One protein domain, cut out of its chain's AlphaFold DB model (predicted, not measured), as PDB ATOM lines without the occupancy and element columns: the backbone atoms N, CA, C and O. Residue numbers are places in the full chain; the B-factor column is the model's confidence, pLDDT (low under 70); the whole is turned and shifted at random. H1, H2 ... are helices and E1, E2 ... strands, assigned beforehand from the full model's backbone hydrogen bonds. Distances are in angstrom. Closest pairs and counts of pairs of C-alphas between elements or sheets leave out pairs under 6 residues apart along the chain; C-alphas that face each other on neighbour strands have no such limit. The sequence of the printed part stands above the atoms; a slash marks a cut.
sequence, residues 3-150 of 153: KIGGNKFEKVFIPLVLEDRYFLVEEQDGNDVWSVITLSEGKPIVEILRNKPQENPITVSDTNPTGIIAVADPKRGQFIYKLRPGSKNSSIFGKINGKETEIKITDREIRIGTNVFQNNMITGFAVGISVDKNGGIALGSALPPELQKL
ATOM      1  N   LYS A   3     -22.946   5.337  15.860       92.81
ATOM      2  CA  LYS A   3     -22.153   6.534  16.169       92.81
ATOM      3  C   LYS A   3     -22.120   7.434  14.944       92.81
ATOM      4  O   LYS A   3     -21.454   7.094  13.980       92.81
ATOM      5  N   ILE A   4     -22.805   8.571  15.001       93.50
ATOM      6  CA  ILE A   4     -22.808   9.552  13.909       93.50
ATOM      7  C   ILE A   4     -22.813  10.969  14.471       93.50
ATOM      8  O   ILE A   4     -23.432  11.224  15.510       93.50
ATOM      9  N   GLY A   5     -22.131  11.907  13.809       92.88
ATOM     10  CA  GLY A   5     -22.188  13.312  14.217       92.88
ATOM     11  C   GLY A   5     -21.699  13.566  15.640       92.88
ATOM     12  O   GLY A   5     -22.304  14.371  16.334       92.88
ATOM     13  N   GLY A   6     -20.714  12.812  16.135       92.94
ATOM     14  CA  GLY A   6     -20.260  12.880  17.530       92.94
ATOM     15  C   GLY A   6     -21.292  12.448  18.585       92.94
ATOM     16  O   GLY A   6     -21.047  12.607  19.779       92.94
ATOM     17  N   ASN A   7     -22.435  11.889  18.178       95.38
ATOM     18  CA  ASN A   7     -23.480  11.388  19.068       95.38
ATOM     19  C   ASN A   7     -23.488   9.854  19.086       95.38
ATOM     20  O   ASN A   7     -23.101   9.192  18.119       95.38
ATOM     21  N   LYS A   8     -23.947   9.284  20.201       95.75
ATOM     22  CA  LYS A   8     -24.114   7.841  20.391       95.75
ATOM     23  C   LYS A   8     -25.599   7.508  20.470       95.75
ATOM     24  O   LYS A   8     -26.327   8.106  21.257       95.75
ATOM     25  N   PHE A   9     -26.016   6.531  19.678       95.38
ATOM     26  CA  PHE A   9     -27.384   6.042  19.611       95.38
ATOM     27  C   PHE A   9     -27.394   4.558  20.008       95.38
ATOM     28  O   PHE A   9     -26.865   3.691  19.300       95.38
ATOM     29  N   GLU A  10     -27.945   4.258  21.181       94.25
ATOM     30  CA  GLU A  10     -27.971   2.918  21.769       94.25
ATOM     31  C   GLU A  10     -29.404   2.385  21.844       94.25
ATOM     32  O   GLU A  10     -30.303   3.071  22.311       94.25
ATOM     33  N   LYS A  11     -29.643   1.152  21.377       90.88
ATOM     34  CA  LYS A  11     -31.010   0.611  21.213       90.88
ATOM     35  C   LYS A  11     -31.919   1.525  20.367       90.88
ATOM     36  O   LYS A  11     -33.128   1.539  20.553       90.88
ATOM     37  N   VAL A  12     -31.306   2.268  19.446       92.56
ATOM     38  CA  VAL A  12     -31.956   3.101  18.432       92.56
ATOM     39  C   VAL A  12     -31.702   2.464  17.077       92.56
ATOM     40  O   VAL A  12     -30.559   2.118  16.770       92.56
ATOM     41  N   PHE A  13     -32.756   2.325  16.279       90.88
ATOM     42  CA  PHE A  13     -32.686   1.725  14.948       90.88
ATOM     43  C   PHE A  13     -32.530   2.788  13.862       90.88
ATOM     44  O   PHE A  13     -31.757   2.609  12.926       90.88
ATOM     45  N   ILE A  14     -33.237   3.913  14.007       95.19
ATOM     46  CA  ILE A  14     -33.249   4.996  13.022       95.19
ATOM     47  C   ILE A  14     -32.683   6.252  13.687       95.19
ATOM     48  O   ILE A  14     -33.401   6.930  14.421       95.19
ATOM     49  N   PRO A  15     -31.398   6.581  13.499       95.31
ATOM     50  CA  PRO A  15     -30.788   7.712  14.192       95.31
ATOM     51  C   PRO A  15     -31.352   9.061  13.739       95.31
ATOM     52  O   PRO A  15     -31.357   9.999  14.535       95.31
ATOM     53  N   LEU A  16     -31.831   9.163  12.494       96.69
ATOM     54  CA  LEU A  16     -32.324  10.410  11.926       96.69
ATOM     55  C   LEU A  16     -33.561  10.188  11.045       96.69
ATOM     56  O   LEU A  16     -33.588   9.302  10.192       96.69
ATOM     57  N   VAL A  17     -34.565  11.039  11.228       97.25
ATOM     58  CA  VAL A  17     -35.750  11.146  10.373       97.25
ATOM     59  C   VAL A  17     -35.877  12.581   9.881       97.25
ATOM     60  O   VAL A  17     -35.747  13.518  10.671       97.25
ATOM     61  N   LEU A  18     -36.155  12.744   8.591       96.88
ATOM     62  CA  LEU A  18     -36.542  14.018   7.992       96.88
ATOM     63  C   LEU A  18     -37.895  13.840   7.309       96.88
ATOM     64  O   LEU A  18     -38.001  13.099   6.338       96.88
ATOM     65  N   GLU A  19     -38.910  14.521   7.831       93.81
ATOM     66  CA  GLU A  19     -40.315  14.350   7.463       93.81
ATOM     67  C   GLU A  19     -40.752  12.881   7.598       93.81
ATOM     68  O   GLU A  19     -40.942  12.390   8.710       93.81
ATOM     69  N   ASP A  20     -40.888  12.175   6.484       94.19
ATOM     70  CA  ASP A  20     -41.306  10.779   6.356       94.19
ATOM     71  C   ASP A  20     -40.186   9.902   5.756       94.19
ATOM     72  O   ASP A  20     -40.433   8.785   5.288       94.19
ATOM     73  N   ARG A  21     -38.950  10.418   5.751       97.19
ATOM     74  CA  ARG A  21     -37.739   9.724   5.309       97.19
ATOM     75  C   ARG A  21     -36.916   9.282   6.503       97.19
ATOM     76  O   ARG A  21     -36.471  10.087   7.321       97.19
ATOM     77  N   TYR A  22     -36.704   7.978   6.577       97.19
ATOM     78  CA  TYR A  22     -36.026   7.295   7.661       97.19
ATOM     79  C   TYR A  22     -34.600   6.973   7.227       97.19
ATOM     80  O   TYR A  22     -34.399   6.118   6.365       97.19
ATOM     81  N   PHE A  23     -33.619   7.663   7.807       97.44
ATOM     82  CA  PHE A  23     -32.208   7.514   7.464       97.44
ATOM     83  C   PHE A  23     -31.558   6.521   8.420       97.44
ATOM     84  O   PHE A  23     -31.360   6.804   9.604       97.44
ATOM     85  N   LEU A  24     -31.228   5.350   7.887       95.69
ATOM     86  CA  LEU A  24     -30.460   4.317   8.561       95.69
ATOM     87  C   LEU A  24     -28.990   4.481   8.202       95.69
ATOM     88  O   LEU A  24     -28.654   4.870   7.082       95.69
ATOM     89  N   VAL A  25     -28.122   4.143   9.147       93.56
ATOM     90  CA  VAL A  25     -26.678   4.208   8.954       93.56
ATOM     91  C   VAL A  25     -26.022   2.954   9.510       93.56
ATOM     92  O   VAL A  25     -26.318   2.508  10.621       93.56
ATOM     93  N   GLU A  26     -25.129   2.394   8.710       91.75
ATOM     94  CA  GLU A  26     -24.263   1.272   9.045       91.75
ATOM     95  C   GLU A  26     -22.810   1.747   8.938       91.75
ATOM     96  O   GLU A  26     -22.496   2.610   8.119       91.75
ATOM     97  N   GLU A  27     -21.912   1.181   9.744       88.19
ATOM     98  CA  GLU A  27     -20.472   1.348   9.532       88.19
ATOM     99  C   GLU A  27     -19.982   0.196   8.648       88.19
ATOM    100  O   GLU A  27     -20.153  -0.973   8.998       88.19
ATOM    101  N   GLN A  28     -19.368   0.519   7.510       89.31
ATOM    102  CA  GLN A  28     -18.726  -0.452   6.627       89.31
ATOM    103  C   GLN A  28     -17.329   0.046   6.259       89.31
ATOM    104  O   GLN A  28     -17.171   1.141   5.722       89.31
ATOM    105  N   ASP A  29     -16.306  -0.752   6.572       87.12
ATOM    106  CA  ASP A  29     -14.898  -0.434   6.294       87.12
ATOM    107  C   ASP A  29     -14.480   0.964   6.805       87.12
ATOM    108  O   ASP A  29     -13.752   1.705   6.143       87.12
ATOM    109  N   GLY A  30     -14.987   1.351   7.982       82.38
ATOM    110  CA  GLY A  30     -14.723   2.649   8.612       82.38
ATOM    111  C   GLY A  30     -15.458   3.842   7.986       82.38
ATOM    112  O   GLY A  30     -15.125   4.987   8.303       82.38
ATOM    113  N   ASN A  31     -16.434   3.598   7.106       85.12
ATOM    114  CA  ASN A  31     -17.253   4.624   6.466       85.12
ATOM    115  C   ASN A  31     -18.733   4.467   6.816       85.12
ATOM    116  O   ASN A  31     -19.239   3.350   6.931       85.12
ATOM    117  N   ASP A  32     -19.428   5.600   6.903       90.12
ATOM    118  CA  ASP A  32     -20.879   5.629   7.060       90.12
ATOM    119  C   ASP A  32     -21.553   5.237   5.739       90.12
ATOM    120  O   ASP A  32     -21.346   5.847   4.680       90.12
ATOM    121  N   VAL A  33     -22.393   4.214   5.813       94.12
ATOM    122  CA  VAL A  33     -23.174   3.693   4.702       94.12
ATOM    123  C   VAL A  33     -24.646   3.899   5.006       94.12
ATOM    124  O   VAL A  33     -25.174   3.391   5.993       94.12
ATOM    125  N   TRP A  34     -25.315   4.665   4.151       96.62
ATOM    126  CA  TRP A  34     -26.669   5.131   4.397       96.62
ATOM    127  C   TRP A  34     -27.690   4.327   3.610       96.62
ATOM    128  O   TRP A  34     -27.512   4.053   2.421       96.62
ATOM    129  N   SER A  35     -28.799   4.010   4.263       97.62
ATOM    130  CA  SER A  35     -30.012   3.543   3.597       97.62
ATOM    131  C   SER A  35     -31.165   4.467   3.963       97.62
ATOM    132  O   SER A  35     -31.214   4.985   5.078       97.62
ATOM    133  N   VAL A  36     -32.083   4.689   3.028       98.25
ATOM    134  CA  VAL A  36     -33.244   5.551   3.238       98.25
ATOM    135  C   VAL A  36     -34.504   4.792   2.880       98.25
ATOM    136  O   VAL A  36     -34.629   4.242   1.782       98.25
ATOM    137  N   ILE A  37     -35.419   4.758   3.841       97.31
ATOM    138  CA  ILE A  37     -36.734   4.144   3.709       97.31
ATOM    139  C   ILE A  37     -37.782   5.248   3.806       97.31
ATOM    140  O   ILE A  37     -37.619   6.213   4.550       97.31
ATOM    141  N   THR A  38     -38.875   5.084   3.079       96.69
ATOM    142  CA  THR A  38     -40.115   5.839   3.258       96.69
ATOM    143  C   THR A  38     -41.298   4.876   3.334       96.69
ATOM    144  O   THR A  38     -41.138   3.663   3.179       96.69
ATOM    145  N   LEU A  39     -42.493   5.400   3.589       94.94
ATOM    146  CA  LEU A  39     -43.732   4.638   3.591       94.94
ATOM    147  C   LEU A  39     -44.632   5.095   2.445       94.94
ATOM    148  O   LEU A  39     -44.909   6.281   2.290       94.94
ATOM    149  N   SER A  40     -45.150   4.139   1.679       93.94
ATOM    150  CA  SER A  40     -46.200   4.371   0.689       93.94
ATOM    151  C   SER A  40     -47.332   3.390   0.924       93.94
ATOM    152  O   SER A  40     -47.094   2.185   0.978       93.94
ATOM    153  N   GLU A  41     -48.551   3.897   1.127       91.62
ATOM    154  CA  GLU A  41     -49.736   3.063   1.397       91.62
ATOM    155  C   GLU A  41     -49.503   2.044   2.535       91.62
ATOM    156  O   GLU A  41     -49.910   0.885   2.467       91.62
ATOM    157  N   GLY A  42     -48.779   2.468   3.579       89.44
ATOM    158  CA  GLY A  42     -48.435   1.629   4.731       89.44
ATOM    159  C   GLY A  42     -47.371   0.554   4.462       89.44
ATOM    160  O   GLY A  42     -47.177  -0.342   5.284       89.44
ATOM    161  N   LYS A  43     -46.675   0.606   3.321       92.31
ATOM    162  CA  LYS A  43     -45.596  -0.324   2.968       92.31
ATOM    163  C   LYS A  43     -44.241   0.385   2.953       92.31
ATOM    164  O   LYS A  43     -44.154   1.488   2.411       92.31
ATOM    165  N   PRO A  44     -43.183  -0.239   3.499       94.94
ATOM    166  CA  PRO A  44     -41.832   0.286   3.387       94.94
ATOM    167  C   PRO A  44     -41.359   0.256   1.939       94.94
ATOM    168  O   PRO A  44     -41.426  -0.776   1.272       94.94
ATOM    169  N   ILE A  45     -40.850   1.393   1.480       96.44
ATOM    170  CA  ILE A  45     -40.193   1.552   0.191       96.44
ATOM    171  C   ILE A  45     -38.751   1.957   0.454       96.44
ATOM    172  O   ILE A  45     -38.495   2.943   1.145       96.44
ATOM    173  N   VAL A  46     -37.811   1.191  -0.093       97.50
ATOM    174  CA  VAL A  46     -36.388   1.524  -0.039       97.50
ATOM    175  C   VAL A  46     -36.080   2.465  -1.198       97.50
ATOM    176  O   VAL A  46     -36.274   2.099  -2.354       97.50
ATOM    177  N   GLU A  47     -35.609   3.669  -0.893       98.06
ATOM    178  CA  GLU A  47     -35.190   4.655  -1.901       98.06
ATOM    179  C   GLU A  47     -33.681   4.595  -2.135       98.06
ATOM    180  O   GLU A  47     -33.201   4.729  -3.258       98.06
ATOM    181  N   ILE A  48     -32.922   4.370  -1.061       98.44
ATOM    182  CA  ILE A  48     -31.469   4.231  -1.086       98.44
ATOM    183  C   ILE A  48     -31.114   3.011  -0.242       98.44
ATOM    184  O   ILE A  48     -31.535   2.915   0.909       98.44
ATOM    185  N   LEU A  49     -30.316   2.098  -0.788       97.50
ATOM    186  CA  LEU A  49     -29.755   0.964  -0.063       97.50
ATOM    187  C   LEU A  49     -28.238   1.054  -0.118       97.50
ATOM    188  O   LEU A  49     -27.648   0.964  -1.193       97.50
ATOM    189  N   ARG A  50     -27.601   1.231   1.037       96.12
ATOM    190  CA  ARG A  50     -26.140   1.308   1.162       96.12
ATOM    191  C   ARG A  50     -25.478   2.264   0.161       96.12
ATOM    192  O   ARG A  50     -24.626   1.865  -0.632       96.12
ATOM    193  N   ASN A  51     -25.891   3.531   0.191       96.19
ATOM    194  CA  ASN A  51     -25.459   4.599  -0.717       96.19
ATOM    195  C   ASN A  51     -25.761   4.337  -2.208       96.19
ATOM    196  O   ASN A  51     -25.168   4.981  -3.074       96.19
ATOM    197  N   LYS A  52     -26.668   3.408  -2.536       97.00
ATOM    198  CA  LYS A  52     -27.096   3.145  -3.914       97.00
ATOM    199  C   LYS A  52     -28.582   3.466  -4.099       97.00
ATOM    200  O   LYS A  52     -29.398   2.860  -3.398       97.00
ATOM    201  N   PRO A  53     -28.939   4.352  -5.045       97.75
ATOM    202  CA  PRO A  53     -30.311   4.531  -5.521       97.75
ATOM    203  C   PRO A  53     -31.000   3.192  -5.787       97.75
ATOM    204  O   PRO A  53     -30.372   2.289  -6.342       97.75
ATOM    205  N   GLN A  54     -32.261   3.056  -5.388       97.94
ATOM    206  CA  GLN A  54     -33.079   1.877  -5.669       97.94
ATOM    207  C   GLN A  54     -34.263   2.257  -6.553       97.94
ATOM    208  O   GLN A  54     -34.960   3.239  -6.290       97.94
ATOM    209  N   GLU A  55     -34.518   1.446  -7.577       96.75
ATOM    210  CA  GLU A  55     -35.745   1.564  -8.360       96.75
ATOM    211  C   GLU A  55     -36.958   1.271  -7.478       96.75
ATOM    212  O   GLU A  55     -37.003   0.271  -6.758       96.75
ATOM    213  N   ASN A  56     -37.950   2.154  -7.525       96.38
ATOM    214  CA  ASN A  56     -39.176   2.012  -6.756       96.38
ATOM    215  C   ASN A  56     -40.320   2.833  -7.393       96.38
ATOM    216  O   ASN A  56     -40.071   3.663  -8.267       96.38
ATOM    217  N   PRO A  57     -41.589   2.611  -6.999       94.25
ATOM    218  CA  PRO A  57     -42.730   3.186  -7.713       94.25
ATOM    219  C   PRO A  57     -43.031   4.657  -7.384       94.25
ATOM    220  O   PRO A  57     -43.881   5.251  -8.049       94.25
ATOM    221  N   ILE A  58     -42.401   5.247  -6.361       96.19
ATOM    222  CA  ILE A  58     -42.796   6.568  -5.838       96.19
ATOM    223  C   ILE A  58     -41.717   7.640  -5.933       96.19
ATOM    224  O   ILE A  58     -42.043   8.819  -5.813       96.19
ATOM    225  N   THR A  59     -40.466   7.265  -6.183       97.44
ATOM    226  CA  THR A  59     -39.365   8.210  -6.385       97.44
ATOM    227  C   THR A  59     -38.479   7.792  -7.537       97.44
ATOM    228  O   THR A  59     -38.276   6.604  -7.773       97.44
ATOM    229  N   VAL A  60     -37.875   8.779  -8.188       97.25
ATOM    230  CA  VAL A  60     -36.690   8.580  -9.021       97.25
ATOM    231  C   VAL A  60     -35.477   9.101  -8.266       97.25
ATOM    232  O   VAL A  60     -35.541  10.143  -7.605       97.25
ATOM    233  N   SER A  61     -34.373   8.373  -8.348       96.44
ATOM    234  CA  SER A  61     -33.131   8.736  -7.678       96.44
ATOM    235  C   SER A  61     -31.937   8.467  -8.572       96.44
ATOM    236  O   SER A  61     -31.894   7.434  -9.235       96.44
ATOM    237  N   ASP A  62     -30.972   9.380  -8.560       96.38
ATOM    238  CA  ASP A  62     -29.741   9.269  -9.339       96.38
ATOM    239  C   ASP A  62     -28.540   9.759  -8.523       96.38
ATOM    240  O   ASP A  62     -28.675  10.626  -7.651       96.38
ATOM    241  N   THR A  63     -27.368   9.198  -8.811       97.50
ATOM    242  CA  THR A  63     -26.100   9.570  -8.184       97.50
ATOM    243  C   THR A  63     -25.266  10.361  -9.176       97.50
ATOM    244  O   THR A  63     -24.824   9.841 -10.198       97.50
ATOM    245  N   ASN A  64     -24.991  11.621  -8.856       94.50
ATOM    246  CA  ASN A  64     -24.157  12.450  -9.717       94.50
ATOM    247  C   ASN A  64     -22.661  12.032  -9.649       94.50
ATOM    248  O   ASN A  64     -22.259  11.283  -8.754       94.50
ATOM    249  N   PRO A  65     -21.786  12.571 -10.524       94.38
ATOM    250  CA  PRO A  65     -20.354  12.245 -10.513       94.38
ATOM    251  C   PRO A  65     -19.609  12.583  -9.212       94.38
ATOM    252  O   PRO A  65     -18.505  12.090  -8.999       94.38
ATOM    253  N   THR A  66     -20.180  13.428  -8.344       91.00
ATOM    254  CA  THR A  66     -19.600  13.764  -7.033       91.00
ATOM    255  C   THR A  66     -20.119  12.873  -5.901       91.00
ATOM    256  O   THR A  66     -19.785  13.111  -4.742       91.00
ATOM    257  N   GLY A  67     -20.918  11.848  -6.219       92.75
ATOM    258  CA  GLY A  67     -21.462  10.887  -5.259       92.75
ATOM    259  C   GLY A  67     -22.694  11.379  -4.497       92.75
ATOM    260  O   GLY A  67     -23.134  10.709  -3.568       92.75
ATOM    261  N   ILE A  68     -23.260  12.534  -4.860       96.62
ATOM    262  CA  ILE A  68     -24.503  13.031  -4.264       96.62
ATOM    263  C   ILE A  68     -25.673  12.293  -4.902       96.62
ATOM    264  O   ILE A  68     -25.856  12.340  -6.118       96.62
ATOM    265  N   ILE A  69     -26.489  11.681  -4.054       98.31
ATOM    266  CA  ILE A  69     -27.724  11.013  -4.434       98.31
ATOM    267  C   ILE A  69     -28.852  12.036  -4.346       98.31
ATOM    268  O   ILE A  69     -29.108  12.575  -3.268       98.31
ATOM    269  N   ALA A  70     -29.513  12.334  -5.458       97.75
ATOM    270  CA  ALA A  70     -30.685  13.202  -5.492       97.75
ATOM    271  C   ALA A  70     -31.946  12.355  -5.658       97.75
ATOM    272  O   ALA A  70     -31.969  11.461  -6.498       97.75
ATOM    273  N   VAL A  71     -32.989  12.656  -4.883       98.00
ATOM    274  CA  VAL A  71     -34.275  11.953  -4.914       98.00
ATOM    275  C   VAL A  71     -35.390  12.941  -5.246       98.00
ATOM    276  O   VAL A  71     -35.477  14.034  -4.669       98.00
ATOM    277  N   ALA A  72     -36.235  12.566  -6.202       97.44
ATOM    278  CA  ALA A  72     -37.295  13.407  -6.737       97.44
ATOM    279  C   ALA A  72     -38.597  12.628  -6.976       97.44
ATOM    280  O   ALA A  72     -38.604  11.407  -7.136       97.44
ATOM    281  N   ASP A  73     -39.705  13.364  -7.038       94.94
ATOM    282  CA  ASP A  73     -41.000  12.844  -7.478       94.94
ATOM    283  C   ASP A  73     -40.925  12.473  -8.976       94.94
ATOM    284  O   ASP A  73     -40.545  13.323  -9.789       94.94
ATOM    285  N   PRO A  74     -41.305  11.246  -9.375       92.25
ATOM    286  CA  PRO A  74     -41.134  10.768 -10.744       92.25
ATOM    287  C   PRO A  74     -42.126  11.408 -11.724       92.25
ATOM    288  O   PRO A  74     -41.865  11.446 -12.922       92.25
ATOM    289  N   LYS A  75     -43.265  11.925 -11.243       90.75
ATOM    290  CA  LYS A  75     -44.303  12.545 -12.081       90.75
ATOM    291  C   LYS A  75     -43.996  14.009 -12.373       90.75
ATOM    292  O   LYS A  75     -44.330  14.505 -13.443       90.75
ATOM    293  N   ARG A  76     -43.423  14.719 -11.400       90.25
ATOM    294  CA  ARG A  76     -43.207  16.174 -11.452       90.25
ATOM    295  C   ARG A  76     -41.739  16.570 -11.565       90.25
ATOM    296  O   ARG A  76     -41.463  17.752 -11.745       90.25
ATOM    297  N   GLY A  77     -40.806  15.631 -11.391       89.19
ATOM    298  CA  GLY A  77     -39.377  15.927 -11.249       89.19
ATOM    299  C   GLY A  77     -39.072  16.794 -10.023       89.19
ATOM    300  O   GLY A  77     -38.035  17.451  -9.957       89.19
ATOM    301  N   GLN A  78     -40.002  16.866  -9.066       93.38
ATOM    302  CA  GLN A  78     -39.893  17.779  -7.939       93.38
ATOM    303  C   GLN A  78     -38.888  17.235  -6.925       93.38
ATOM    304  O   GLN A  78     -39.014  16.103  -6.474       93.38
ATOM    305  N   PHE A  79     -37.937  18.076  -6.520       94.56
ATOM    306  CA  PHE A  79     -36.979  17.766  -5.459       94.56
ATOM    307  C   PHE A  79     -37.673  17.353  -4.150       94.56
ATOM    308  O   PHE A  79     -38.527  18.101  -3.646       94.56
ATOM    309  N   ILE A  80     -37.244  16.210  -3.603       96.44
ATOM    310  CA  ILE A  80     -37.638  15.696  -2.284       96.44
ATOM    311  C   ILE A  80     -36.468  15.880  -1.308       96.44
ATOM    312  O   ILE A  80     -36.565  16.691  -0.385       96.44
ATOM    313  N   TYR A  81     -35.347  15.190  -1.543       98.12
ATOM    314  CA  TYR A  81     -34.119  15.352  -0.762       98.12
ATOM    315  C   TYR A  81     -32.860  15.016  -1.575       98.12
ATOM    316  O   TYR A  81     -32.927  14.433  -2.657       98.12
ATOM    317  N   LYS A  82     -31.691  15.401  -1.059       97.88
ATOM    318  CA  LYS A  82     -30.389  14.872  -1.483       97.88
ATOM    319  C   LYS A  82     -29.682  14.268  -0.286       97.88
ATOM    320  O   LYS A  82     -29.752  14.808   0.817       97.88
ATOM    321  N   LEU A  83     -28.924  13.218  -0.538       98.12
ATOM    322  CA  LEU A  83     -27.974  12.648   0.395       98.12
ATOM    323  C   LEU A  83     -26.578  12.773  -0.211       98.12
ATOM    324  O   LEU A  83     -26.298  12.259  -1.290       98.12
ATOM    325  N   ARG A  84     -25.690  13.459   0.498       96.69
ATOM    326  CA  ARG A  84     -24.253  13.425   0.248       96.69
ATOM    327  C   ARG A  84     -23.637  12.492   1.288       96.69
ATOM    328  O   ARG A  84     -23.401  12.951   2.407       96.69
ATOM    329  N   PRO A  85     -23.399  11.215   0.962       93.81
ATOM    330  CA  PRO A  85     -22.638  10.349   1.842       93.81
ATOM    331  C   PRO A  85     -21.184  10.826   1.873       93.81
ATOM    332  O   PRO A  85     -20.626  11.249   0.859       93.81
ATOM    333  N   GLY A  86     -20.557  10.769   3.039       85.44
ATOM    334  CA  GLY A  86     -19.148  11.099   3.187       85.44
ATOM    335  C   GLY A  86     -18.554  10.433   4.414       85.44
ATOM    336  O   GLY A  86     -19.234  10.266   5.426       85.44
ATOM    337  N   SER A  87     -17.267  10.093   4.342       74.06
ATOM    338  CA  SER A  87     -16.519   9.602   5.499       74.06
ATOM    339  C   SER A  87     -16.407  10.738   6.512       74.06
ATOM    340  O   SER A  87     -15.647  11.685   6.303       74.06
ATOM    341  N   LYS A  88     -17.218  10.685   7.577       77.25
ATOM    342  CA  LYS A  88     -17.244  11.674   8.670       77.25
ATOM    343  C   LYS A  88     -17.696  13.091   8.286       77.25
ATOM    344  O   LYS A  88     -17.536  14.019   9.075       77.25
ATOM    345  N   ASN A  89     -18.240  13.282   7.087       91.44
ATOM    346  CA  ASN A  89     -18.822  14.552   6.649       91.44
ATOM    347  C   ASN A  89     -19.943  14.281   5.638       91.44
ATOM    348  O   ASN A  89     -19.744  14.395   4.427       91.44
ATOM    349  N   SER A  90     -21.093  13.853   6.151       95.19
ATOM    350  CA  SER A  90     -22.302  13.595   5.368       95.19
ATOM    351  C   SER A  90     -23.258  14.788   5.445       95.19
ATOM    352  O   SER A  90     -23.283  15.515   6.438       95.19
ATOM    353  N   SER A  91     -24.084  14.971   4.420       97.06
ATOM    354  CA  SER A  91     -25.141  15.988   4.429       97.06
ATOM    355  C   SER A  91     -26.444  15.425   3.886       97.06
ATOM    356  O   SER A  91     -26.451  14.729   2.870       97.06
ATOM    357  N   ILE A  92     -27.552  15.785   4.524       97.94
ATOM    358  CA  ILE A  92     -28.901  15.539   4.016       97.94
ATOM    359  C   ILE A  92     -29.528  16.894   3.721       97.94
ATOM    360  O   ILE A  92     -29.612  17.747   4.598       97.94
ATOM    361  N   PHE A  93     -29.963  17.107   2.487       97.38
ATOM    362  CA  PHE A  93     -30.675  18.315   2.083       97.38
ATOM    363  C   PHE A  93     -32.132  17.954   1.866       97.38
ATOM    364  O   PHE A  93     -32.405  17.060   1.076       97.38
ATOM    365  N   GLY A  94     -33.066  18.654   2.493       96.19
ATOM    366  CA  GLY A  94     -34.494  18.471   2.233       96.19
ATOM    367  C   GLY A  94     -35.280  19.736   2.542       96.19
ATOM    368  O   GLY A  94     -34.699  20.762   2.901       96.19
ATOM    369  N   LYS A  95     -36.600  19.700   2.358       94.00
ATOM    370  CA  LYS A  95     -37.447  20.871   2.607       94.00
ATOM    371  C   LYS A  95     -37.850  20.949   4.076       94.00
ATOM    372  O   LYS A  95     -38.572  20.097   4.571       94.00
ATOM    373  N   ILE A  96     -37.439  22.027   4.735       93.12
ATOM    374  CA  ILE A  96     -37.860  22.391   6.089       93.12
ATOM    375  C   ILE A  96     -38.433  23.804   6.013       93.12
ATOM    376  O   ILE A  96     -37.793  24.709   5.475       93.12
ATOM    377  N   ASN A  97     -39.661  24.007   6.493       91.75
ATOM    378  CA  ASN A  97     -40.392  25.270   6.347       91.75
ATOM    379  C   ASN A  97     -40.455  25.763   4.891       91.75
ATOM    380  O   ASN A  97     -40.285  26.947   4.599       91.75
ATOM    381  N   GLY A  98     -40.639  24.826   3.956       90.69
ATOM    382  CA  GLY A  98     -40.697  25.105   2.520       90.69
ATOM    383  C   GLY A  98     -39.363  25.505   1.876       90.69
ATOM    384  O   GLY A  98     -39.342  25.785   0.680       90.69
ATOM    385  N   LYS A  99     -38.252  25.515   2.625       92.56
ATOM    386  CA  LYS A  99     -36.919  25.884   2.133       92.56
ATOM    387  C   LYS A  99     -35.987  24.681   2.133       92.56
ATOM    388  O   LYS A  99     -35.996  23.890   3.074       92.56
ATOM    389  N   GLU A 100     -35.154  24.563   1.101       94.75
ATOM    390  CA  GLU A 100     -34.061  23.588   1.103       94.75
ATOM    391  C   GLU A 100     -33.105  23.923   2.254       94.75
ATOM    392  O   GLU A 100     -32.553  25.021   2.321       94.75
ATOM    393  N   THR A 101     -32.971  22.988   3.188       95.88
ATOM    394  CA  THR A 101     -32.184  23.126   4.411       95.88
ATOM    395  C   THR A 101     -31.261  21.925   4.538       95.88
ATOM    396  O   THR A 101     -31.657  20.792   4.264       95.88
ATOM    397  N   GLU A 102     -30.024  22.182   4.953       97.06
ATOM    398  CA  GLU A 102     -29.025  21.150   5.200       97.06
ATOM    399  C   GLU A 102     -29.103  20.652   6.650       97.06
ATOM    400  O   GLU A 102     -29.063  21.437   7.602       97.06
ATOM    401  N   ILE A 103     -29.157  19.332   6.799       97.88
ATOM    402  CA  ILE A 103     -28.745  18.612   7.996       97.88
ATOM    403  C   ILE A 103     -27.299  18.182   7.768       97.88
ATOM    404  O   ILE A 103     -27.026  17.269   6.986       97.88
ATOM    405  N   LYS A 104     -26.371  18.869   8.428       97.75
ATOM    406  CA  LYS A 104     -24.938  18.610   8.295       97.75
ATOM    407  C   LYS A 104     -24.484  17.642   9.377       97.75
ATOM    408  O   LYS A 104     -24.776  17.853  10.551       97.75
ATOM    409  N   ILE A 105     -23.751  16.605   8.991       97.12
ATOM    410  CA  ILE A 105     -23.291  15.536   9.879       97.12
ATOM    411  C   ILE A 105     -21.777  15.438   9.741       97.12
ATOM    412  O   ILE A 105     -21.266  15.051   8.696       97.12
ATOM    413  N   THR A 106     -21.055  15.795  10.796       95.69
ATOM    414  CA  THR A 106     -19.583  15.743  10.835       95.69
ATOM    415  C   THR A 106     -19.095  14.588  11.716       95.69
ATOM    416  O   THR A 106     -19.885  13.766  12.170       95.69
ATOM    417  N   ASP A 107     -17.801  14.513  12.020       91.75
ATOM    418  CA  ASP A 107     -17.281  13.642  13.078       91.75
ATOM    419  C   ASP A 107     -17.700  14.097  14.487       91.75
ATOM    420  O   ASP A 107     -17.648  13.305  15.428       91.75
ATOM    421  N   ARG A 108     -18.114  15.363  14.645       95.12
ATOM    422  CA  ARG A 108     -18.324  16.011  15.951       95.12
ATOM    423  C   ARG A 108     -19.767  16.360  16.265       95.12
ATOM    424  O   ARG A 108     -20.141  16.338  17.431       95.12
ATOM    425  N   GLU A 109     -20.546  16.729  15.258       97.12
ATOM    426  CA  GLU A 109     -21.899  17.249  15.455       97.12
ATOM    427  C   GLU A 109     -22.860  16.837  14.338       97.12
ATOM    428  O   GLU A 109     -22.456  16.635  13.188       97.12
ATOM    429  N   ILE A 110     -24.145  16.783  14.690       97.69
ATOM    430  CA  ILE A 110     -25.272  16.896  13.764       97.69
ATOM    431  C   ILE A 110     -25.825  18.313  13.907       97.69
ATOM    432  O   ILE A 110     -26.170  18.735  15.011       97.69
ATOM    433  N   ARG A 111     -25.932  19.048  12.804       98.06
ATOM    434  CA  ARG A 111     -26.468  20.411  12.769       98.06
ATOM    435  C   ARG A 111     -27.704  20.472  11.886       98.06
ATOM    436  O   ARG A 111     -27.640  20.083  10.725       98.06
ATOM    437  N   ILE A 112     -28.800  20.996  12.429       96.50
ATOM    438  CA  ILE A 112     -30.084  21.179  11.739       96.50
ATOM    439  C   ILE A 112     -30.463  22.659  11.855       96.50
ATOM    440  O   ILE A 112     -30.924  23.122  12.904       96.50
ATOM    441  N   GLY A 113     -30.220  23.427  10.791       91.56
ATOM    442  CA  GLY A 113     -30.323  24.887  10.847       91.56
ATOM    443  C   GLY A 113     -29.374  25.472  11.903       91.56
ATOM    444  O   GLY A 113     -28.159  25.293  11.824       91.56
ATOM    445  N   THR A 114     -29.923  26.163  12.904       92.31
ATOM    446  CA  THR A 114     -29.160  26.726  14.034       92.31
ATOM    447  C   THR A 114     -28.996  25.762  15.215       92.31
ATOM    448  O   THR A 114     -28.245  26.071  16.138       92.31
ATOM    449  N   ASN A 115     -29.661  24.602  15.199       95.88
ATOM    450  CA  ASN A 115     -29.605  23.616  16.278       95.88
ATOM    451  C   ASN A 115     -28.404  22.687  16.095       95.88
ATOM    452  O   ASN A 115     -28.165  22.196  14.991       95.88
ATOM    453  N   VAL A 116     -27.668  22.432  17.178       97.81
ATOM    454  CA  VAL A 116     -26.448  21.615  17.178       97.81
ATOM    455  C   VAL A 116     -26.578  20.502  18.209       97.81
ATOM    456  O   VAL A 116     -26.831  20.761  19.383       97.81
ATOM    457  N   PHE A 117     -26.362  19.268  17.766       97.62
ATOM    458  CA  PHE A 117     -26.343  18.069  18.593       97.62
ATOM    459  C   PHE A 117     -24.930  17.496  18.579       97.62
ATOM    460  O   PHE A 117     -24.474  16.974  17.561       97.62
ATOM    461  N   GLN A 118     -24.241  17.587  19.710       97.31
ATOM    462  CA  GLN A 118     -22.869  17.123  19.873       97.31
ATOM    463  C   GLN A 118     -22.715  16.410  21.218       97.31
ATOM    464  O   GLN A 118     -23.234  16.881  22.228       97.31
ATOM    465  N   ASN A 119     -21.953  15.312  21.236       96.31
ATOM    466  CA  ASN A 119     -21.616  14.546  22.441       96.31
ATOM    467  C   ASN A 119     -22.829  14.025  23.236       96.31
ATOM    468  O   ASN A 119     -22.725  13.797  24.442       96.31
ATOM    469  N   ASN A 120     -23.971  13.800  22.579       95.38
ATOM    470  CA  ASN A 120     -25.151  13.239  23.233       95.38
ATOM    471  C   ASN A 120     -25.107  11.706  23.275       95.38
ATOM    472  O   ASN A 120     -24.535  11.051  22.396       95.38
ATOM    473  N   MET A 121     -25.785  11.141  24.275       95.00
ATOM    474  CA  MET A 121     -26.198   9.739  24.312       95.00
ATOM    475  C   MET A 121     -27.722   9.684  24.217       95.00
ATOM    476  O   MET A 121     -28.411  10.185  25.103       95.00
ATOM    477  N   ILE A 122     -28.243   9.063  23.164       94.19
ATOM    478  CA  ILE A 122     -29.676   8.828  22.968       94.19
ATOM    479  C   ILE A 122     -29.900   7.324  23.088       94.19
ATOM    480  O   ILE A 122     -29.299   6.547  22.343       94.19
ATOM    481  N   THR A 123     -30.726   6.905  24.048       93.25
ATOM    482  CA  THR A 123     -30.910   5.486  24.372       93.25
ATOM    483  C   THR A 123     -32.369   5.117  24.608       93.25
ATOM    484  O   THR A 123     -33.128   5.906  25.168       93.25
ATOM    485  N   GLY A 124     -32.759   3.915  24.174       86.06
ATOM    486  CA  GLY A 124     -34.061   3.303  24.480       86.06
ATOM    487  C   GLY A 124     -35.232   3.686  23.567       86.06
ATOM    488  O   GLY A 124     -36.320   3.142  23.743       86.06
ATOM    489  N   PHE A 125     -35.026   4.567  22.587       87.00
ATOM    490  CA  PHE A 125     -36.043   4.958  21.604       87.00
ATOM    491  C   PHE A 125     -35.781   4.317  20.248       87.00
ATOM    492  O   PHE A 125     -34.636   4.125  19.865       87.00
ATOM    493  N   ALA A 126     -36.834   4.045  19.480       89.44
ATOM    494  CA  ALA A 126     -36.681   3.439  18.162       89.44
ATOM    495  C   ALA A 126     -36.075   4.422  17.137       89.44
ATOM    496  O   ALA A 126     -35.239   4.027  16.316       89.44
ATOM    497  N   VAL A 127     -36.454   5.702  17.239       93.06
ATOM    498  CA  VAL A 127     -35.937   6.820  16.442       93.06
ATOM    499  C   VAL A 127     -35.137   7.783  17.325       93.06
ATOM    500  O   VAL A 127     -35.567   8.117  18.428       93.06
ATOM    501  N   GLY A 128     -33.984   8.237  16.831       95.50
ATOM    502  CA  GLY A 128     -33.063   9.139  17.520       95.50
ATOM    503  C   GLY A 128     -33.475  10.608  17.439       95.50
ATOM    504  O   GLY A 128     -33.995  11.156  18.405       95.50
ATOM    505  N   ILE A 129     -33.215  11.249  16.300       96.69
ATOM    506  CA  ILE A 129     -33.575  12.643  16.013       96.69
ATOM    507  C   ILE A 129     -34.629  12.649  14.909       96.69
ATOM    508  O   ILE A 129     -34.423  12.039  13.863       96.69
ATOM    509  N   SER A 130     -35.735  13.360  15.099       96.38
ATOM    510  CA  SER A 130     -36.733  13.566  14.048       96.38
ATOM    511  C   SER A 130     -36.910  15.044  13.751       96.38
ATOM    512  O   SER A 130     -37.070  15.840  14.675       96.38
ATOM    513  N   VAL A 131     -36.919  15.387  12.469       97.00
ATOM    514  CA  VAL A 131     -37.146  16.739  11.964       97.00
ATOM    515  C   VAL A 131     -38.416  16.726  11.130       97.00
ATOM    516  O   VAL A 131     -38.483  16.002  10.142       97.00
ATOM    517  N   ASP A 132     -39.428  17.497  11.510       94.88
ATOM    518  CA  ASP A 132     -40.660  17.599  10.732       94.88
ATOM    519  C   ASP A 132     -40.552  18.642   9.601       94.88
ATOM    520  O   ASP A 132     -39.634  19.468   9.543       94.88
ATOM    521  N   LYS A 133     -41.532  18.631   8.692       93.88
ATOM    522  CA  LYS A 133     -41.600  19.560   7.552       93.88
ATOM    523  C   LYS A 133     -41.707  21.042   7.943       93.88
ATOM    524  O   LYS A 133     -41.412  21.909   7.122       93.88
ATOM    525  N   ASN A 134     -42.130  21.339   9.172       94.75
ATOM    526  CA  ASN A 134     -42.267  22.684   9.737       94.75
ATOM    527  C   ASN A 134     -41.039  23.080  10.591       94.75
ATOM    528  O   ASN A 134     -41.032  24.117  11.257       94.75
ATOM    529  N   GLY A 135     -39.980  22.266  10.589       92.81
ATOM    530  CA  GLY A 135     -38.757  22.514  11.348       92.81
ATOM    531  C   GLY A 135     -38.853  22.217  12.838       92.81
ATOM    532  O   GLY A 135     -37.930  22.570  13.571       92.81
ATOM    533  N   GLY A 136     -39.923  21.562  13.292       95.81
ATOM    534  CA  GLY A 136     -39.960  20.955  14.614       95.81
ATOM    535  C   GLY A 136     -38.890  19.872  14.713       95.81
ATOM    536  O   GLY A 136     -38.763  19.033  13.822       95.81
ATOM    537  N   ILE A 137     -38.098  19.903  15.785       96.31
ATOM    538  CA  ILE A 137     -37.076  18.892  16.064       96.31
ATOM    539  C   ILE A 137     -37.439  18.200  17.372       96.31
ATOM    540  O   ILE A 137     -37.666  18.865  18.382       96.31
ATOM    541  N   ALA A 138     -37.464  16.873  17.355       94.50
ATOM    542  CA  ALA A 138     -37.673  16.052  18.540       94.50
ATOM    543  C   ALA A 138     -36.547  15.025  18.706       94.50
ATOM    544  O   ALA A 138     -35.908  14.605  17.737       94.50
ATOM    545  N   LEU A 139     -36.313  14.637  19.961       93.38
ATOM    546  CA  LEU A 139     -35.390  13.579  20.356       93.38
ATOM    547  C   LEU A 139     -36.192  12.427  20.949       93.38
ATOM    548  O   LEU A 139     -36.966  12.644  21.877       93.38
ATOM    549  N   GLY A 140     -35.966  11.218  20.446       87.75
ATOM    550  CA  GLY A 140     -36.674  10.028  20.886       87.75
ATOM    551  C   GLY A 140     -38.113  10.005  20.381       87.75
ATOM    552  O   GLY A 140     -38.990  10.664  20.934       87.75
ATOM    553  N   SER A 141     -38.381   9.212  19.346       86.25
ATOM    554  CA  SER A 141     -39.753   8.977  18.890       86.25
ATOM    555  C   SER A 141     -40.025   7.506  18.597       86.25
ATOM    556  O   SER A 141     -39.118   6.671  18.475       86.25
ATOM    557  N   ALA A 142     -41.315   7.171  18.574       86.94
ATOM    558  CA  ALA A 142     -41.768   5.847  18.200       86.94
ATOM    559  C   ALA A 142     -41.562   5.629  16.698       86.94
ATOM    560  O   ALA A 142     -41.721   6.538  15.884       86.94
ATOM    561  N   LEU A 143     -41.245   4.391  16.336       87.38
ATOM    562  CA  LEU A 143     -41.255   3.961  14.948       87.38
ATOM    563  C   LEU A 143     -42.718   3.821  14.486       87.38
ATOM    564  O   LEU A 143     -43.530   3.286  15.255       87.38
ATOM    565  N   PRO A 144     -43.064   4.201  13.245       87.50
ATOM    566  CA  PRO A 144     -44.357   3.845  12.674       87.50
ATOM    567  C   PRO A 144     -44.597   2.329  12.759       87.50
ATOM    568  O   PRO A 144     -43.648   1.564  12.532       87.50
ATOM    569  N   PRO A 145     -45.824   1.869  13.068       87.50
ATOM    570  CA  PRO A 145     -46.142   0.444  13.200       87.50
ATOM    571  C   PRO A 145     -45.704  -0.411  12.003       87.50
ATOM    572  O   PRO A 145     -45.298  -1.562  12.157       87.50
ATOM    573  N   GLU A 146     -45.752   0.159  10.804       89.31
ATOM    574  CA  GLU A 146     -45.368  -0.471   9.546       89.31
ATOM    575  C   GLU A 146     -43.883  -0.840   9.519       89.31
ATOM    576  O   GLU A 146     -43.519  -1.915   9.044       89.31
ATOM    577  N   LEU A 147     -43.033   0.029  10.071       87.00
ATOM    578  CA  LEU A 147     -41.594  -0.187  10.134       87.00
ATOM    579  C   LEU A 147     -41.193  -1.058  11.332       87.00
ATOM    580  O   LEU A 147     -40.135  -1.680  11.295       87.00
ATOM    581  N   GLN A 148     -42.025  -1.159  12.380       85.25
ATOM    582  CA  GLN A 148     -41.708  -1.984  13.559       85.25
ATOM    583  C   GLN A 148     -41.516  -3.453  13.171       85.25
ATOM    584  O   GLN A 148     -40.659  -4.145  13.717       85.25
ATOM    585  N   LYS A 149     -42.251  -3.913  12.155       78.88
ATOM    586  CA  LYS A 149     -42.131  -5.269  11.608       78.88
ATOM    587  C   LYS A 149     -40.748  -5.566  11.023       78.88
ATOM    588  O   LYS A 149     -40.363  -6.726  10.996       78.88
ATOM    589  N   LEU A 150     -40.008  -4.546  10.579       73.31
ATOM    590  CA  LEU A 150     -38.675  -4.704   9.985       73.31
ATOM    591  C   LEU A 150     -37.564  -4.856  11.028       73.31
ATOM    592  O   LEU A 150     -36.486  -5.334  10.697       73.31
TER     593      LEU A 150
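Overview. This is residues 3 to 150 of the 153 residues of an uncharacterized protein of Syntrophobacterales bacterium CG03_land_8_20_14_0_80_58_14 (UniProt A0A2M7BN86). Two twisted sheets face each other as a sandwich with aligned strands: E6 to E12 make one sheet and E5, E4, E3, E2, E14 and E15 the other. A small parallel pair, E1 and E13, lies near E12 of the one sheet and near E14 and E15 of the other, and the short last helix, H1, packs on the six-stranded sheet by its edge strand E5. The printed part has 148 residues with fifteen named strands, E1 to E15, followed by one named helix, H1, and its class is mostly strand. The seven-stranded sheet is antiparallel in the order E6, E7, E8, E9, E10, E11, E12, while the six-stranded one is mixed in the order E5, E4, E3, E2, E14, E15. The whole is compact and rounded, with a radius of gyration of the C-alphas of 14.3 A and spans of 41 by 35 by 34 A.

Arrangement. E1, residues 7 to 10, is the parallel neighbour of E13, residues 121 to 123, with N 10 and O 122 2.9 A apart. The closest C-alphas of E1 and E12, residues 115 to 118, are those of Asn 7 and Gln 118, 5.8 A apart. E2, residues 14 to 18, E3, residues 21 to 28, E4, residues 31 to 40, and E5, residues 43 to 49, form a meander, each strand the antiparallel neighbour of the one before. In it N 23 and O 16 are 2.9 A apart across E3 and E2, N 24 and O 35 2.8 A across E3 and E4, and N 45 and O 38 2.8 A across E5 and E4. E2 has a parallel neighbour in E14, residues 127 to 131, with N 17 and O 129 2.8 A apart. E14 and E15, residues 137 to 141, form a hairpin with N 140 and O 128 2.8 A apart. This six-stranded sheet is strongly twisted, its strands' lines turning by 113 degrees from edge to edge. A second meander runs through E6, residues 60 to 63, E7, residues 69 to 72, E8, residues 79 to 84, E9, residues 90 to 96, E10, residues 99 to 105, E11, residues 109 to 112, and E12. Among its pairs, N 70 and O 62 are 2.9 A apart across E7 and E6, N 69 and O 83 2.8 A across E7 and E8, and N 103 and O 92 2.8 A across E10 and E9. The two sheets form a sandwich, two sheets face to face, the facing parts 10.0 A centre to centre and their strands at 6 degrees. E12 runs on into E13 across a break of 2 residues, at 89 degrees. H1, residues 145 to 150, is on the six-stranded sheet at a height over the sheet of 8.6 A; its closest C-alpha pair with E5 is Glu 146 and Lys 43, 6.6 A apart. In H1, 0 of 2 O i to N i+4 pairs and 2 of 3 O i to N i+3 pairs are within hydrogen-bond range.

Along the chain. E1 begins at C-alpha 7, (-23.480, 11.388, 19.068). The longest strand by residues, E4, measures 29.5 A from C-alpha 31 at (-17.253, 4.624, 6.466) to C-alpha 40. E3 measures 21.6 A, E5 16.2 A, E9 17.9 A and E10 18.8 A. H1 ends at C-alpha 150, (-38.675, -4.704, 9.985).

Size, cuts and confidence. The two C-alphas farthest apart are those of Lys 75 and Asn 119, at 41.4 A. The printed part has no cut. The links E5 to E6, where the chain changes from one sheet of the sandwich to the other, and E7 to E8 are short; the other links are tight. The mean pLDDT of the printed part is 93.7, and no printed residue is under 70.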